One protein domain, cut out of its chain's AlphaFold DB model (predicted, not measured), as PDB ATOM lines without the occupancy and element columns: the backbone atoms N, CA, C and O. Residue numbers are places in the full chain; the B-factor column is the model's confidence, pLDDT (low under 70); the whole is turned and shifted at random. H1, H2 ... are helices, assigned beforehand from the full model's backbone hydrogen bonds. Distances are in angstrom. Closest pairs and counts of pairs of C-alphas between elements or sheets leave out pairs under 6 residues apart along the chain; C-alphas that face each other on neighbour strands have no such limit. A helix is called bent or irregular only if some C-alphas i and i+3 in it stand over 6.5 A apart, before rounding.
ATOM      1  N   ALA A 368      80.273 -27.948  -0.812       74.56
ATOM      2  CA  ALA A 368      79.390 -26.820  -1.090       74.56
ATOM      3  C   ALA A 368      78.213 -26.696  -0.101       74.56
ATOM      4  O   ALA A 368      77.695 -25.595   0.094       74.56
ATOM      5  N   LYS A 369      77.759 -27.795   0.524       75.88
ATOM      6  CA  LYS A 369      76.643 -27.753   1.483       75.88
ATOM      7  C   LYS A 369      77.106 -27.234   2.845       75.88
ATOM      8  O   LYS A 369      76.453 -26.352   3.402       75.88
ATOM      9  N   GLY A 370      78.228 -27.744   3.356       72.56
ATOM     10  CA  GLY A 370      78.860 -27.249   4.581       72.56
ATOM     11  C   GLY A 370      79.335 -25.799   4.462       72.56
ATOM     12  O   GLY A 370      79.145 -25.018   5.394       72.56
ATOM     13  N   GLN A 371      79.862 -25.407   3.295       73.62
ATOM     14  CA  GLN A 371      80.285 -24.028   3.030       73.62
ATOM     15  C   GLN A 371      79.143 -23.018   3.176       73.62
ATOM     16  O   GLN A 371      79.336 -22.007   3.837       73.62
ATOM     17  N   ARG A 372      77.947 -23.296   2.637       78.12
ATOM     18  CA  ARG A 372      76.803 -22.366   2.725       78.12
ATOM     19  C   ARG A 372      76.368 -22.094   4.164       78.12
ATOM     20  O   ARG A 372      76.123 -20.948   4.520       78.12
ATOM     21  N   LEU A 373      76.312 -23.138   4.995       79.31
ATOM     22  CA  LEU A 373      75.980 -23.002   6.418       79.31
ATOM     23  C   LEU A 373      77.055 -22.204   7.169       79.31
ATOM     24  O   LEU A 373      76.739 -21.361   8.005       79.31
ATOM     25  N   MET A 374      78.331 -22.445   6.856       78.50
ATOM     26  CA  MET A 374      79.436 -21.684   7.437       78.50
ATOM     27  C   MET A 374      79.468 -20.230   6.960       78.50
ATOM     28  O   MET A 374      79.831 -19.352   7.734       78.50
ATOM     29  N   GLU A 375      79.104 -19.963   5.709       81.56
ATOM     30  CA  GLU A 375      79.053 -18.622   5.131       81.56
ATOM     31  C   GLU A 375      77.924 -17.788   5.744       81.56
ATOM     32  O   GLU A 375      78.148 -16.640   6.120       81.56
ATOM     33  N   GLU A 376      76.747 -18.386   5.948       85.81
ATOM     34  CA  GLU A 376      75.643 -17.758   6.679       85.81
ATOM     35  C   GLU A 376      76.047 -17.431   8.125       85.81
ATOM     36  O   GLU A 376      75.921 -16.287   8.563       85.81
ATOM     37  N   ALA A 377      76.661 -18.385   8.832       83.81
ATOM     38  CA  ALA A 377      77.169 -18.158  10.184       83.81
ATOM     39  C   ALA A 377      78.285 -17.095  10.240       83.81
ATOM     40  O   ALA A 377      78.343 -16.309  11.186       83.81
ATOM     41  N   ARG A 378      79.175 -17.042   9.237       82.44
ATOM     42  CA  ARG A 378      80.212 -16.001   9.118       82.44
ATOM     43  C   ARG A 378      79.594 -14.628   8.902       82.44
ATOM     44  O   ARG A 378      80.011 -13.680   9.558       82.44
ATOM     45  N   LYS A 379      78.579 -14.528   8.043       88.44
ATOM     46  CA  LYS A 379      77.857 -13.279   7.799       88.44
ATOM     47  C   LYS A 379      77.186 -12.768   9.074       88.44
ATOM     48  O   LYS A 379      77.329 -11.593   9.406       88.44
ATOM     49  N   ASP A 380      76.524 -13.646   9.823       88.50
ATOM     50  CA  ASP A 380      75.926 -13.297  11.115       88.50
ATOM     51  C   ASP A 380      76.980 -12.861  12.136       88.50
ATOM     52  O   ASP A 380      76.800 -11.867  12.850       88.50
ATOM     53  N   LEU A 381      78.111 -13.568  12.184       86.31
ATOM     54  CA  LEU A 381      79.236 -13.214  13.039       86.31
ATOM     55  C   LEU A 381      79.807 -11.836  12.682       86.31
ATOM     56  O   LEU A 381      80.067 -11.048  13.590       86.31
ATOM     57  N   ASP A 382      79.971 -11.520  11.399       85.50
ATOM     58  CA  ASP A 382      80.481 -10.227  10.941       85.50
ATOM     59  C   ASP A 382      79.512  -9.088  11.245       85.50
ATOM     60  O   ASP A 382      79.943  -8.023  11.696       85.50
ATOM     61  N   ILE A 383      78.202  -9.316  11.116       90.75
ATOM     62  CA  ILE A 383      77.182  -8.357  11.560       90.75
ATOM     63  C   ILE A 383      77.346  -8.089  13.061       90.75
ATOM     64  O   ILE A 383      77.451  -6.935  13.479       90.75
ATOM     65  N   LYS A 384      77.431  -9.137  13.892       90.06
ATOM     66  CA  LYS A 384      77.592  -8.980  15.349       90.06
ATOM     67  C   LYS A 384      78.911  -8.313  15.726       90.06
ATOM     68  O   LYS A 384      78.915  -7.438  16.589       90.06
ATOM     69  N   ARG A 385      80.016  -8.679  15.073       85.69
ATOM     70  CA  ARG A 385      81.331  -8.053  15.267       85.69
ATOM     71  C   ARG A 385      81.301  -6.578  14.907       85.69
ATOM     72  O   ARG A 385      81.817  -5.772  15.671       85.69
ATOM     73  N   THR A 386      80.655  -6.227  13.800       88.38
ATOM     74  CA  THR A 386      80.500  -4.837  13.363       88.38
ATOM     75  C   THR A 386      79.705  -4.026  14.384       88.38
ATOM     76  O   THR A 386      80.122  -2.932  14.753       88.38
ATOM     77  N   GLU A 387      78.601  -4.564  14.905       88.94
ATOM     78  CA  GLU A 387      77.795  -3.888  15.932       88.94
ATOM     79  C   GLU A 387      78.552  -3.704  17.258       88.94
ATOM     80  O   GLU A 387      78.520  -2.626  17.864       88.94
ATOM     81  N   ILE A 388      79.307  -4.720  17.688       90.00
ATOM     82  CA  ILE A 388      80.177  -4.627  18.868       90.00
ATOM     83  C   ILE A 388      81.279  -3.586  18.642       90.00
ATOM     84  O   ILE A 388      81.495  -2.731  19.501       90.00
ATOM     85  N   ALA A 389      81.939  -3.611  17.482       88.50
ATOM     86  CA  ALA A 389      83.007  -2.680  17.135       88.50
ATOM     87  C   ALA A 389      82.502  -1.233  17.085       88.50
ATOM     88  O   ALA A 389      83.119  -0.364  17.695       88.50
ATOM     89  N   LYS A 390      81.347  -0.971  16.454       88.56
ATOM     90  CA  LYS A 390      80.692   0.351  16.472       88.56
ATOM     91  C   LYS A 390      80.480   0.832  17.903       88.56
ATOM     92  O   LYS A 390      80.894   1.934  18.255       88.56
ATOM     93  N   THR A 391      79.890  -0.017  18.743       86.75
ATOM     94  CA  THR A 391      79.618   0.306  20.148       86.75
ATOM     95  C   THR A 391      80.908   0.624  20.909       86.75
ATOM     96  O   THR A 391      80.968   1.588  21.669       86.75
ATOM     97  N   GLN A 392      81.963  -0.159  20.695       88.19
ATOM     98  CA  GLN A 392      83.245   0.004  21.374       88.19
ATOM     99  C   GLN A 392      84.018   1.242  20.894       88.19
ATOM    100  O   GLN A 392      84.608   1.952  21.711       88.19
ATOM    101  N   ILE A 393      83.980   1.543  19.594       89.25
ATOM    102  CA  ILE A 393      84.555   2.766  19.016       89.25
ATOM    103  C   ILE A 393      83.845   3.994  19.586       89.25
ATOM    104  O   ILE A 393      84.512   4.940  20.001       89.25
ATOM    105  N   LEU A 394      82.513   3.974  19.681       87.38
ATOM    106  CA  LEU A 394      81.749   5.071  20.277       87.38
ATOM    107  C   LEU A 394      82.099   5.269  21.758       87.38
ATOM    108  O   LEU A 394      82.400   6.390  22.160       87.38
ATOM    109  N   LYS A 395      82.141   4.190  22.553       85.00
ATOM    110  CA  LYS A 395      82.513   4.253  23.980       85.00
ATOM    111  C   LYS A 395      83.928   4.796  24.193       85.00
ATOM    112  O   LYS A 395      84.118   5.718  24.975       85.00
ATOM    113  N   SER A 396      84.910   4.266  23.463       86.62
ATOM    114  CA  SER A 396      86.307   4.715  23.569       86.62
ATOM    115  C   SER A 396      86.512   6.148  23.077       86.62
ATOM    116  O   SER A 396      87.307   6.893  23.650       86.62
ATOM    117  N   SER A 397      85.770   6.567  22.048       87.50
ATOM    118  CA  SER A 397      85.793   7.949  21.565       87.50
ATOM    119  C   SER A 397      85.208   8.911  22.598       87.50
ATOM    120  O   SER A 397      85.804   9.955  22.835       87.50
ATOM    121  N   LEU A 398      84.104   8.543  23.262       84.38
ATOM    122  CA  LEU A 398      83.521   9.326  24.360       84.38
ATOM    123  C   LEU A 398      84.489   9.471  25.546       84.38
ATOM    124  O   LEU A 398      84.708  10.592  25.999       84.38
ATOM    125  N   ASP A 399      85.125   8.376  25.982       81.88
ATOM    126  CA  ASP A 399      86.151   8.396  27.043       81.88
ATOM    127  C   ASP A 399      87.365   9.271  26.663       81.88
ATOM    128  O   ASP A 399      87.987   9.901  27.514       81.88
ATOM    129  N   THR A 400      87.733   9.328  25.377       83.00
ATOM    130  CA  THR A 400      88.882  10.136  24.933       83.00
ATOM    131  C   THR A 400      88.531  11.620  24.833       83.00
ATOM    132  O   THR A 400      89.350  12.473  25.176       83.00
ATOM    133  N   ILE A 401      87.318  11.940  24.374       82.44
ATOM    134  CA  ILE A 401      86.823  13.317  24.262       82.44
ATOM    135  C   ILE A 401      86.659  13.940  25.649       82.44
ATOM    136  O   ILE A 401      87.075  15.086  25.824       82.44
ATOM    137  N   SER A 402      86.154  13.191  26.641       74.62
ATOM    138  CA  SER A 402      86.042  13.692  28.020       74.62
ATOM    139  C   SER A 402      87.395  14.108  28.602       74.62
ATOM    140  O   SER A 402      87.461  15.092  29.332       74.62
ATOM    141  N   ALA A 403      88.476  13.413  28.228       70.56
ATOM    142  CA  ALA A 403      89.820  13.648  28.748       70.56
ATOM    143  C   ALA A 403      90.669  14.665  27.956       70.56
ATOM    144  O   ALA A 403      91.686  15.121  28.478       70.56
ATOM    145  N   ARG A 404      90.350  14.957  26.683       64.62
ATOM    146  CA  ARG A 404      91.282  15.661  25.766       64.62
ATOM    147  C   ARG A 404      90.685  16.751  24.870       64.62
ATOM    148  O   ARG A 404      91.453  17.399  24.161       64.62
ATOM    149  N   ALA A 405      89.369  16.952  24.830       64.75
ATOM    150  CA  ALA A 405      88.789  17.971  23.952       64.75
ATOM    151  C   ALA A 405      88.925  19.376  24.565       64.75
ATOM    152  O   ALA A 405      88.282  19.669  25.554       64.75
ATOM    153  N   ALA A 406      89.746  20.251  23.978       58.94
ATOM    154  CA  ALA A 406      89.918  21.630  24.463       58.94
ATOM    155  C   ALA A 406      88.771  22.582  24.057       58.94
ATOM    156  O   ALA A 406      88.640  23.662  24.623       58.94
ATOM    157  N   ASP A 407      87.956  22.187  23.072       64.88
ATOM    158  CA  ASP A 407      86.913  23.027  22.463       64.88
ATOM    159  C   ASP A 407      85.512  22.813  23.076       64.88
ATOM    160  O   ASP A 407      84.527  23.362  22.571       64.88
ATOM    161  N   LEU A 408      85.390  21.989  24.126       73.38
ATOM    162  CA  LEU A 408      84.125  21.758  24.822       73.38
ATOM    163  C   LEU A 408      84.054  22.587  26.118       73.38
ATOM    164  O   LEU A 408      85.038  22.650  26.846       73.38
ATOM    165  N   PRO A 409      82.903  23.207  26.441       78.25
ATOM    166  CA  PRO A 409      82.673  23.819  27.749       78.25
ATOM    167  C   PRO A 409      82.854  22.814  28.897       78.25
ATOM    168  O   PRO A 409      82.409  21.671  28.775       78.25
ATOM    169  N   ASP A 410      83.430  23.255  30.020       73.06
ATOM    170  CA  ASP A 410      83.717  22.417  31.201       73.06
ATOM    171  C   ASP A 410      82.475  21.657  31.715       73.06
ATOM    172  O   ASP A 410      82.560  20.482  32.065       73.06
ATOM    173  N   GLU A 411      81.295  22.280  31.648       72.88
ATOM    174  CA  GLU A 411      80.004  21.676  32.020       72.88
ATOM    175  C   GLU A 411      79.674  20.421  31.186       72.88
ATOM    176  O   GLU A 411      79.085  19.461  31.682       72.88
ATOM    177  N   LEU A 412      80.101  20.375  29.920       74.62
ATOM    178  CA  LEU A 412      79.873  19.232  29.034       74.62
ATOM    179  C   LEU A 412      80.896  18.107  29.248       74.62
ATOM    180  O   LEU A 412      80.596  16.953  28.934       74.62
ATOM    181  N   HIS A 413      82.074  18.396  29.810       75.88
ATOM    182  CA  HIS A 413      83.055  17.364  30.161       75.88
ATOM    183  C   HIS A 413      82.545  16.457  31.282       75.88
ATOM    184  O   HIS A 413      82.676  15.232  31.188       75.88
ATOM    185  N   GLU A 414      81.914  17.028  32.308       75.38
ATOM    186  CA  GLU A 414      81.323  16.262  33.409       75.38
ATOM    187  C   GLU A 414      80.194  15.349  32.908       75.38
ATOM    188  O   GLU A 414      80.206  14.144  33.177       75.38
ATOM    189  N   VAL A 415      79.294  15.879  32.072       78.56
ATOM    190  CA  VAL A 415      78.190  15.115  31.465       78.56
ATOM    191  C   VAL A 415      78.708  13.950  30.614       78.56
ATOM    192  O   VAL A 415      78.241  12.820  30.767       78.56
ATOM    193  N   ILE A 416      79.715  14.170  29.756       76.75
ATOM    194  CA  ILE A 416      80.306  13.089  28.943       76.75
ATOM    195  C   ILE A 416      80.959  12.028  29.834       76.75
ATOM    196  O   ILE A 416      80.832  10.836  29.550       76.75
ATOM    197  N   THR A 417      81.635  12.428  30.912       78.12
ATOM    198  CA  THR A 417      82.310  11.497  31.830       78.12
ATOM    199  C   THR A 417      81.308  10.582  32.532       78.12
ATOM    200  O   THR A 417      81.527   9.371  32.625       78.12
ATOM    201  N   ILE A 418      80.170  11.135  32.958       77.62
ATOM    202  CA  ILE A 418      79.081  10.377  33.580       77.62
ATOM    203  C   ILE A 418      78.435   9.423  32.562       77.62
ATOM    204  O   ILE A 418      78.277   8.232  32.845       77.62
ATOM    205  N   VAL A 419      78.139   9.897  31.347       77.50
ATOM    206  CA  VAL A 419      77.574   9.069  30.264       77.50
ATOM    207  C   VAL A 419      78.529   7.937  29.872       77.50
ATOM    208  O   VAL A 419      78.107   6.790  29.706       77.50
ATOM    209  N   ALA A 420      79.831   8.206  29.770       77.12
ATOM    210  CA  ALA A 420      80.831   7.190  29.458       77.12
ATOM    211  C   ALA A 420      80.977   6.158  30.594       77.12
ATOM    212  O   ALA A 420      81.054   4.953  30.334       77.12
ATOM    213  N   ALA A 421      80.928   6.586  31.861       76.38
ATOM    214  CA  ALA A 421      80.905   5.690  33.018       76.38
ATOM    215  C   ALA A 421      79.648   4.798  33.039       76.38
ATOM    216  O   ALA A 421      79.755   3.590  33.282       76.38
ATOM    217  N   GLN A 422      78.478   5.351  32.702       76.88
ATOM    218  CA  GLN A 422      77.225   4.605  32.569       76.88
ATOM    219  C   GLN A 422      77.297   3.562  31.444       76.88
ATOM    220  O   GLN A 422      76.975   2.392  31.659       76.88
ATOM    221  N   LEU A 423      77.767   3.956  30.256       75.88
ATOM    222  CA  LEU A 423      77.913   3.072  29.094       75.88
ATOM    223  C   LEU A 423      78.954   1.963  29.315       75.88
ATOM    224  O   LEU A 423      78.836   0.879  28.733       75.88
ATOM    225  N   ASN A 424      79.948   2.205  30.167       77.69
ATOM    226  CA  ASN A 424      80.943   1.220  30.591       77.69
ATOM    227  C   ASN A 424      80.466   0.329  31.756       77.69
ATOM    228  O   ASN A 424      81.227  -0.518  32.219       77.69
ATOM    229  N   GLY A 425      79.221   0.486  32.222       74.44
ATOM    230  CA  GLY A 425      78.648  -0.328  33.297       74.44
ATOM    231  C   GLY A 425      79.224  -0.027  34.682       74.44
ATOM    232  O   GLY A 425      79.088  -0.847  35.583       74.44
ATOM    233  N   ARG A 426      79.869   1.135  34.859       72.75
ATOM    234  CA  ARG A 426      80.454   1.568  36.138       72.75
ATOM    235  C   ARG A 426      79.423   2.186  37.089       72.75
ATOM    236  O   ARG A 426      79.758   2.434  38.240       72.75
ATOM    237  N   ILE A 427      78.191   2.410  36.619       70.50
ATOM    238  CA  ILE A 427      77.080   2.975  37.398       70.50
ATOM    239  C   ILE A 427      75.969   1.912  37.576       70.50
ATOM    240  O   ILE A 427      75.497   1.353  36.571       70.50
ATOM    241  N   PRO A 428      75.543   1.614  38.822       70.81
ATOM    242  CA  PRO A 428      74.464   0.673  39.127       70.81
ATOM    243  C   PRO A 428      73.122   1.057  38.487       70.81
ATOM    244  O   PRO A 428      72.824   2.224  38.249       70.81
ATOM    245  N   SER A 429      72.266   0.063  38.231       62.78
ATOM    246  CA  SER A 429      70.964   0.238  37.563       62.78
ATOM    247  C   SER A 429      70.011   1.218  38.265       62.78
ATOM    248  O   SER A 429      69.154   1.789  37.600       62.78
ATOM    249  N   SER A 430      70.162   1.400  39.580       64.06
ATOM    250  CA  SER A 430      69.324   2.238  40.451       64.06
ATOM    251  C   SER A 430      69.570   3.744  40.320       64.06
ATOM    252  O   SER A 430      68.729   4.523  40.741       64.06
ATOM    253  N   GLU A 431      70.699   4.162  39.741       59.38
ATOM    254  CA  GLU A 431      71.099   5.578  39.626       59.38
ATOM    255  C   GLU A 431      70.870   6.150  38.213       59.38
ATOM    256  O   GLU A 431      71.218   7.290  37.920       59.38
ATOM    257  N   ARG A 432      70.268   5.363  37.308       62.38
ATOM    258  CA  ARG A 432      70.109   5.706  35.882       62.38
ATOM    259  C   ARG A 432      68.971   6.686  35.578       62.38
ATOM    260  O   ARG A 432      68.927   7.202  34.466       62.38
ATOM    261  N   GLU A 433      68.064   6.933  36.522       56.78
ATOM    262  CA  GLU A 433      66.890   7.805  36.328       56.78
ATOM    263  C   GLU A 433      67.213   9.311  36.374       56.78
ATOM    264  O   GLU A 433      66.375  10.116  35.986       56.78
ATOM    265  N   ILE A 434      68.422   9.711  36.787       55.25
ATOM    266  CA  ILE A 434      68.768  11.120  37.068       55.25
ATOM    267  C   ILE A 434      69.370  11.859  35.845       55.25
ATOM    268  O   ILE A 434      69.569  13.066  35.890       55.25
ATOM    269  N   LEU A 435      69.625  11.178  34.721       55.94
ATOM    270  CA  LEU A 435      70.402  11.726  33.586       55.94
ATOM    271  C   LEU A 435      69.602  11.905  32.282       55.94
ATOM    272  O   LEU A 435      70.166  11.824  31.192       55.94
ATOM    273  N   GLN A 436      68.288  12.119  32.363       55.38
ATOM    274  CA  GLN A 436      67.444  12.397  31.194       55.38
ATOM    275  C   GLN A 436      67.304  13.906  30.947       55.38
ATOM    276  O   GLN A 436      66.234  14.470  31.148       55.38
ATOM    277  N   GLU A 437      68.372  14.563  30.491       56.97
ATOM    278  CA  GLU A 437      68.251  15.880  29.849       56.97
ATOM    279  C   GLU A 437      68.874  15.843  28.445       56.97
ATOM    280  O   GLU A 437      70.081  15.668  28.265       56.97
ATOM    281  N   ASP A 438      68.016  15.985  27.430       59.31
ATOM    282  CA  ASP A 438      68.349  15.858  26.002       59.31
ATOM    283  C   ASP A 438      69.086  17.087  25.424       59.31
ATOM    284  O   ASP A 438      69.594  17.037  24.297       59.31
ATOM    285  N   GLU A 439      69.174  18.203  26.160       66.62
ATOM    286  CA  GLU A 439      69.688  19.479  25.627       66.62
ATOM    287  C   GLU A 439      71.183  19.436  25.257       66.62
ATOM    288  O   GLU A 439      71.632  20.170  24.369       66.62
ATOM    289  N   HIS A 440      71.959  18.519  25.843       71.31
ATOM    290  CA  HIS A 440      73.411  18.428  25.648       71.31
ATOM    291  C   HIS A 440      73.856  17.418  24.571       71.31
ATOM    292  O   HIS A 440      75.043  17.337  24.247       71.31
ATOM    293  N   ILE A 441      72.930  16.681  23.945       75.31
ATOM    294  CA  ILE A 441      73.250  15.624  22.963       75.31
ATOM    295  C   ILE A 441      73.872  16.191  21.676       75.31
ATOM    296  O   ILE A 441      74.814  15.618  21.120       75.31
ATOM    297  N   ASN A 442      73.369  17.329  21.192       81.31
ATOM    298  CA  ASN A 442      73.801  17.912  19.917       81.31
ATOM    299  C   ASN A 442      75.272  18.391  19.927       81.31
ATOM    300  O   ASN A 442      76.004  18.051  18.988       81.31
ATOM    301  N   PRO A 443      75.749  19.135  20.949       80.38
ATOM    302  CA  PRO A 443      77.165  19.486  21.083       80.38
ATOM    303  C   PRO A 443      78.090  18.264  21.160       80.38
ATOM    304  O   PRO A 443      79.086  18.205  20.436       80.38
ATOM    305  N   ILE A 444      77.726  17.262  21.969       79.88
ATOM    306  CA  ILE A 444      78.514  16.037  22.170       79.88
ATOM    307  C   ILE A 444      78.618  15.247  20.860       79.88
ATOM    308  O   ILE A 444      79.708  14.841  20.455       79.88
ATOM    309  N   SER A 445      77.503  15.090  20.142       83.06
ATOM    310  CA  SER A 445      77.461  14.421  18.838       83.06
ATOM    311  C   SER A 445      78.343  15.118  17.794       83.06
ATOM    312  O   SER A 445      79.060  14.458  17.031       83.06
ATOM    313  N   ARG A 446      78.367  16.460  17.781       85.75
ATOM    314  CA  ARG A 446      79.205  17.244  16.860       85.75
ATOM    315  C   ARG A 446      80.699  17.097  17.177       85.75
ATOM    316  O   ARG A 446      81.497  16.916  16.252       85.75
ATOM    317  N   ALA A 447      81.075  17.115  18.455       83.56
ATOM    318  CA  ALA A 447      82.455  16.883  18.889       83.56
ATOM    319  C   ALA A 447      82.921  15.458  18.557       83.56
ATOM    320  O   ALA A 447      83.985  15.268  17.966       83.56
ATOM    321  N   LEU A 448      82.074  14.462  18.827       85.94
ATOM    322  CA  LEU A 448      82.340  13.060  18.517       85.94
ATOM    323  C   LEU A 448      82.489  12.810  17.015       85.94
ATOM    324  O   LEU A 448      83.436  12.151  16.589       85.94
ATOM    325  N   SER A 449      81.626  13.412  16.198       89.12
ATOM    326  CA  SER A 449      81.733  13.350  14.736       89.12
ATOM    327  C   SER A 449      83.038  13.969  14.224       89.12
ATOM    328  O   SER A 449      83.671  13.425  13.320       89.12
ATOM    329  N   THR A 450      83.471  15.088  14.814       87.31
ATOM    330  CA  THR A 450      84.723  15.769  14.441       87.31
ATOM    331  C   THR A 450      85.941  14.917  14.797       87.31
ATOM    332  O   THR A 450      86.830  14.727  13.965       87.31
ATOM    333  N   TYR A 451      85.945  14.328  15.994       87.56
ATOM    334  CA  TYR A 451      86.998  13.424  16.445       87.56
ATOM    335  C   TYR A 451      87.085  12.162  15.576       87.56
ATOM    336  O   TYR A 451      88.159  11.844  15.063       87.56
ATOM    337  N   LEU A 452      85.960  11.493  15.308       89.00
ATOM    338  CA  LEU A 452      85.924  10.313  14.437       89.00
ATOM    339  C   LEU A 452      86.385  10.630  13.010       89.00
ATOM    340  O   LEU A 452      87.117   9.844  12.411       89.00
ATOM    341  N   LYS A 453      86.030  11.807  12.478       88.38
ATOM    342  CA  LYS A 453      86.524  12.266  11.174       88.38
ATOM    343  C   LYS A 453      88.040  12.475  11.184       88.38
ATOM    344  O   LYS A 453      88.699  12.127  10.209       88.38
ATOM    345  N   SER A 454      88.601  12.991  12.279       87.81
ATOM    346  CA  SER A 454      90.056  13.134  12.425       87.81
ATOM    347  C   SER A 454      90.771  11.777  12.425       87.81
ATOM    348  O   SER A 454      91.763  11.620  11.714       87.81
ATOM    349  N   ILE A 455      90.218  10.774  13.120       88.56
ATOM    350  CA  ILE A 455      90.738   9.398  13.116       88.56
ATOM    351  C   ILE A 455      90.656   8.807  11.710       88.56
ATOM    352  O   ILE A 455      91.642   8.264  11.224       88.56
ATOM    353  N   ALA A 456      89.512   8.940  11.033       87.31
ATOM    354  CA  ALA A 456      89.337   8.423   9.678       87.31
ATOM    355  C   ALA A 456      90.373   9.012   8.704       87.31
ATOM    356  O   ALA A 456      90.962   8.278   7.918       87.31
ATOM    357  N   ILE A 457      90.667  10.313   8.805       86.19
ATOM    358  CA  ILE A 457      91.711  10.966   8.000       86.19
ATOM    359  C   ILE A 457      93.105  10.419   8.343       86.19
ATOM    360  O   ILE A 457      93.918  10.215   7.441       86.19
ATOM    361  N   GLN A 458      93.402  10.154   9.619       86.62
ATOM    362  CA  GLN A 458      94.670   9.524  10.001       86.62
ATOM    363  C   GLN A 458      94.790   8.091   9.473       86.62
ATOM    364  O   GLN A 458      95.853   7.720   8.986       86.62
ATOM    365  N   LEU A 459      93.710   7.312   9.492       87.38
ATOM    366  CA  LEU A 459      93.692   5.979   8.894       87.38
ATOM    367  C   LEU A 459      93.908   6.036   7.376       87.38
ATOM    368  O   LEU A 459      94.645   5.208   6.853       87.38
ATOM    369  N   CYS A 460      93.365   7.045   6.685       86.31
ATOM    370  CA  CYS A 460      93.645   7.262   5.261       86.31
ATOM    371  C   CYS A 460      95.140   7.518   5.002       86.31
ATOM    372  O   CYS A 460      95.684   6.970   4.050       86.31
ATOM    373  N   ARG A 461      95.830   8.279   5.871       84.44
ATOM    374  CA  ARG A 461      97.296   8.481   5.778       84.44
ATOM    375  C   ARG A 461      98.076   7.179   5.920       84.44
ATOM    376  O   ARG A 461      99.090   7.003   5.260       84.44
ATOM    377  N   ILE A 462      97.630   6.303   6.820       85.94
ATOM    378  CA  ILE A 462      98.288   5.015   7.074       85.94
ATOM    379  C   ILE A 462      98.042   4.057   5.904       85.94
ATOM    380  O   ILE A 462      98.960   3.360   5.485       85.94
ATOM    381  N   ALA A 463      96.814   4.029   5.382       81.81
ATOM    382  CA  ALA A 463      96.430   3.143   4.292       81.81
ATOM    383  C   ALA A 463      97.035   3.560   2.942       81.81
ATOM    384  O   ALA A 463      97.376   2.693   2.152       81.81
ATOM    385  N   ALA A 464      97.205   4.856   2.676       80.19
ATOM    386  CA  ALA A 464      97.760   5.354   1.420       80.19
ATOM    387  C   ALA A 464      98.848   6.411   1.688       80.19
ATOM    388  O   ALA A 464      98.587   7.607   1.561       80.19
ATOM    389  N   PRO A 465     100.080   5.999   2.044       78.50
ATOM    390  CA  PRO A 465     101.150   6.929   2.416       78.50
ATOM    391  C   PRO A 465     101.622   7.822   1.256       78.50
ATOM    392  O   PRO A 465     102.220   8.867   1.496       78.50
ATOM    393  N   GLU A 466     101.358   7.424   0.008       77.50
ATOM    394  CA  GLU A 466     101.755   8.158  -1.202       77.50
ATOM    395  C   GLU A 466     100.729   9.212  -1.655       77.50
ATOM    396  O   GLU A 466     101.041  10.037  -2.512       77.50
ATOM    397  N   HIS A 467      99.513   9.194  -1.101       74.19
ATOM    398  CA  HIS A 467      98.430  10.098  -1.490       74.19
ATOM    399  C   HIS A 467      98.165  11.140  -0.402       74.19
ATOM    400  O   HIS A 467      98.220  10.847   0.794       74.19
ATOM    401  N   ASP A 468      97.821  12.363  -0.814       76.56
ATOM    402  CA  ASP A 468      97.406  13.388   0.137       76.56
ATOM    403  C   ASP A 468      96.124  12.945   0.867       76.56
ATOM    404  O   ASP A 468      95.158  12.508   0.234       76.56
ATOM    405  N   PRO A 469      96.073  13.070   2.204       70.50
ATOM    406  CA  PRO A 469      94.963  12.580   3.004       70.50
ATOM    407  C   PRO A 469      93.734  13.463   2.824       70.50
ATOM    408  O   PRO A 469      93.538  14.449   3.540       70.50
ATOM    409  N   SER A 470      92.891  13.100   1.863       76.06
ATOM    410  CA  SER A 470      91.637  13.786   1.592       76.06
ATOM    411  C   SER A 470      90.449  13.065   2.252       76.06
ATOM    412  O   SER A 470      90.401  11.836   2.316       76.06
ATOM    413  N   PRO A 471      89.415  13.802   2.700       77.19
ATOM    414  CA  PRO A 471      88.171  13.199   3.183       77.19
ATOM    415  C   PRO A 471      87.429  12.361   2.131       77.19
ATOM    416  O   PRO A 471      86.514  11.624   2.493       77.19
ATOM    417  N   SER A 472      87.783  12.482   0.845       81.62
ATOM    418  CA  SER A 472      87.170  11.714  -0.241       81.62
ATOM    419  C   SER A 472      87.645  10.261  -0.297       81.62
ATOM    420  O   SER A 472      86.960   9.465  -0.919       81.62
ATOM    421  N   LEU A 473      88.759   9.916   0.362       79.75
ATOM    422  CA  LEU A 473      89.302   8.549   0.439       79.75
ATOM    423  C   LEU A 473      88.649   7.688   1.537       79.75
ATOM    424  O   LEU A 473      88.838   6.477   1.570       79.75
TER     425      LEU A 473
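AT A GLANCE: This is residues 368 to 473 of the 638 residues of the protein "Galactosyl transferase" of Macrophomina phaseolina (strain MS6) (UniProt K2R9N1). What shape does the model have? One long straight helix, H1, sticks out as an arm over residues 368 to 390, and its last part joins a loose body, where H2 folds back along it as a helical hairpin and H4 crosses it at a steep tilt. The small, irregular H3 sits beyond H2, away from H1. What is it made of? The printed part has 106 residues with four named helices, H1, H2, H3 and H4 along the chain, and no named strand; the class is all helix. How spread out is it? It is loose, with a radius of gyration of the C-alphas of 18.7 A, and flat, spanning 57 by 45 by 20 A.

HOW THE PARTS SIT: What touches the longest helix? H1, residues 368 to 404, touches H2, residues 410 to 423, with residues 395 to 403 alone; they form a hairpin at a shallow tilt of 31 degrees, opposite ways, and their closest C-alphas, of Ser 402 and His 413, are 5.2 A apart. With residues 397 to 401 alone H1 touches residues 447 to 452 of H4, residues 438 to 463, at a steep tilt of 65 degrees, opposite ways; the closest C-alphas, of Ser 397 and Leu 448, are 6.9 A apart. What lies farther out? H2 and H4 only just touch, with 3 pairs of C-alphas within 8 A, about perpendicular at 78 degrees; the closest C-alphas are those of Leu 412 and His 440, 7.3 A apart. H3, residues 429 to 434, is close to H2 but not clearly touching, the closest C-alphas being those of Gln 422 and Arg 432 at 7.9 A, and it is apart from H1 and H4. Helix packing is mostly crossed, but only just: 1 of 3 touching pairs is at a shallow tilt. How complete are the backbones? O i to N i+4 pairs within hydrogen-bond range are 31 of 33 in H1, 8 of 10 in H2, 19 of 22 in H4 and 0 of 2 in H3, where O i to N i+3 pairs within range are 0 of 3.

IN THESE COORDINATES: Where do the long helices run? H1 goes from C-alpha 368 at (79.390, -26.820, -1.090) to C-alpha 404 at (91.282, 15.661, 25.766), 51.6 A. H4 is 37.7 A long and ends at C-alpha 463, (96.430, 3.143, 4.292). How long are the others? H2 measures 20.3 A and H3 11.1 A. Which helices are irregular? H3 is, with C-alphas 430 and 433 7.3 A apart, and so is H4, with C-alphas 439 and 442 7.2 A apart.

THE WHOLE: How large is it? The two C-alphas farthest apart, of Ala 368 and Asp 410, are 59.0 A apart. Is it continuous? The printed part has no cut, and the links H1 to H2, H2 to H3 and H3 to H4 are tight. Where is confidence low? The mean pLDDT of the printed part is 78.4; residues 404 to 407 and 429 to 439 are under 70.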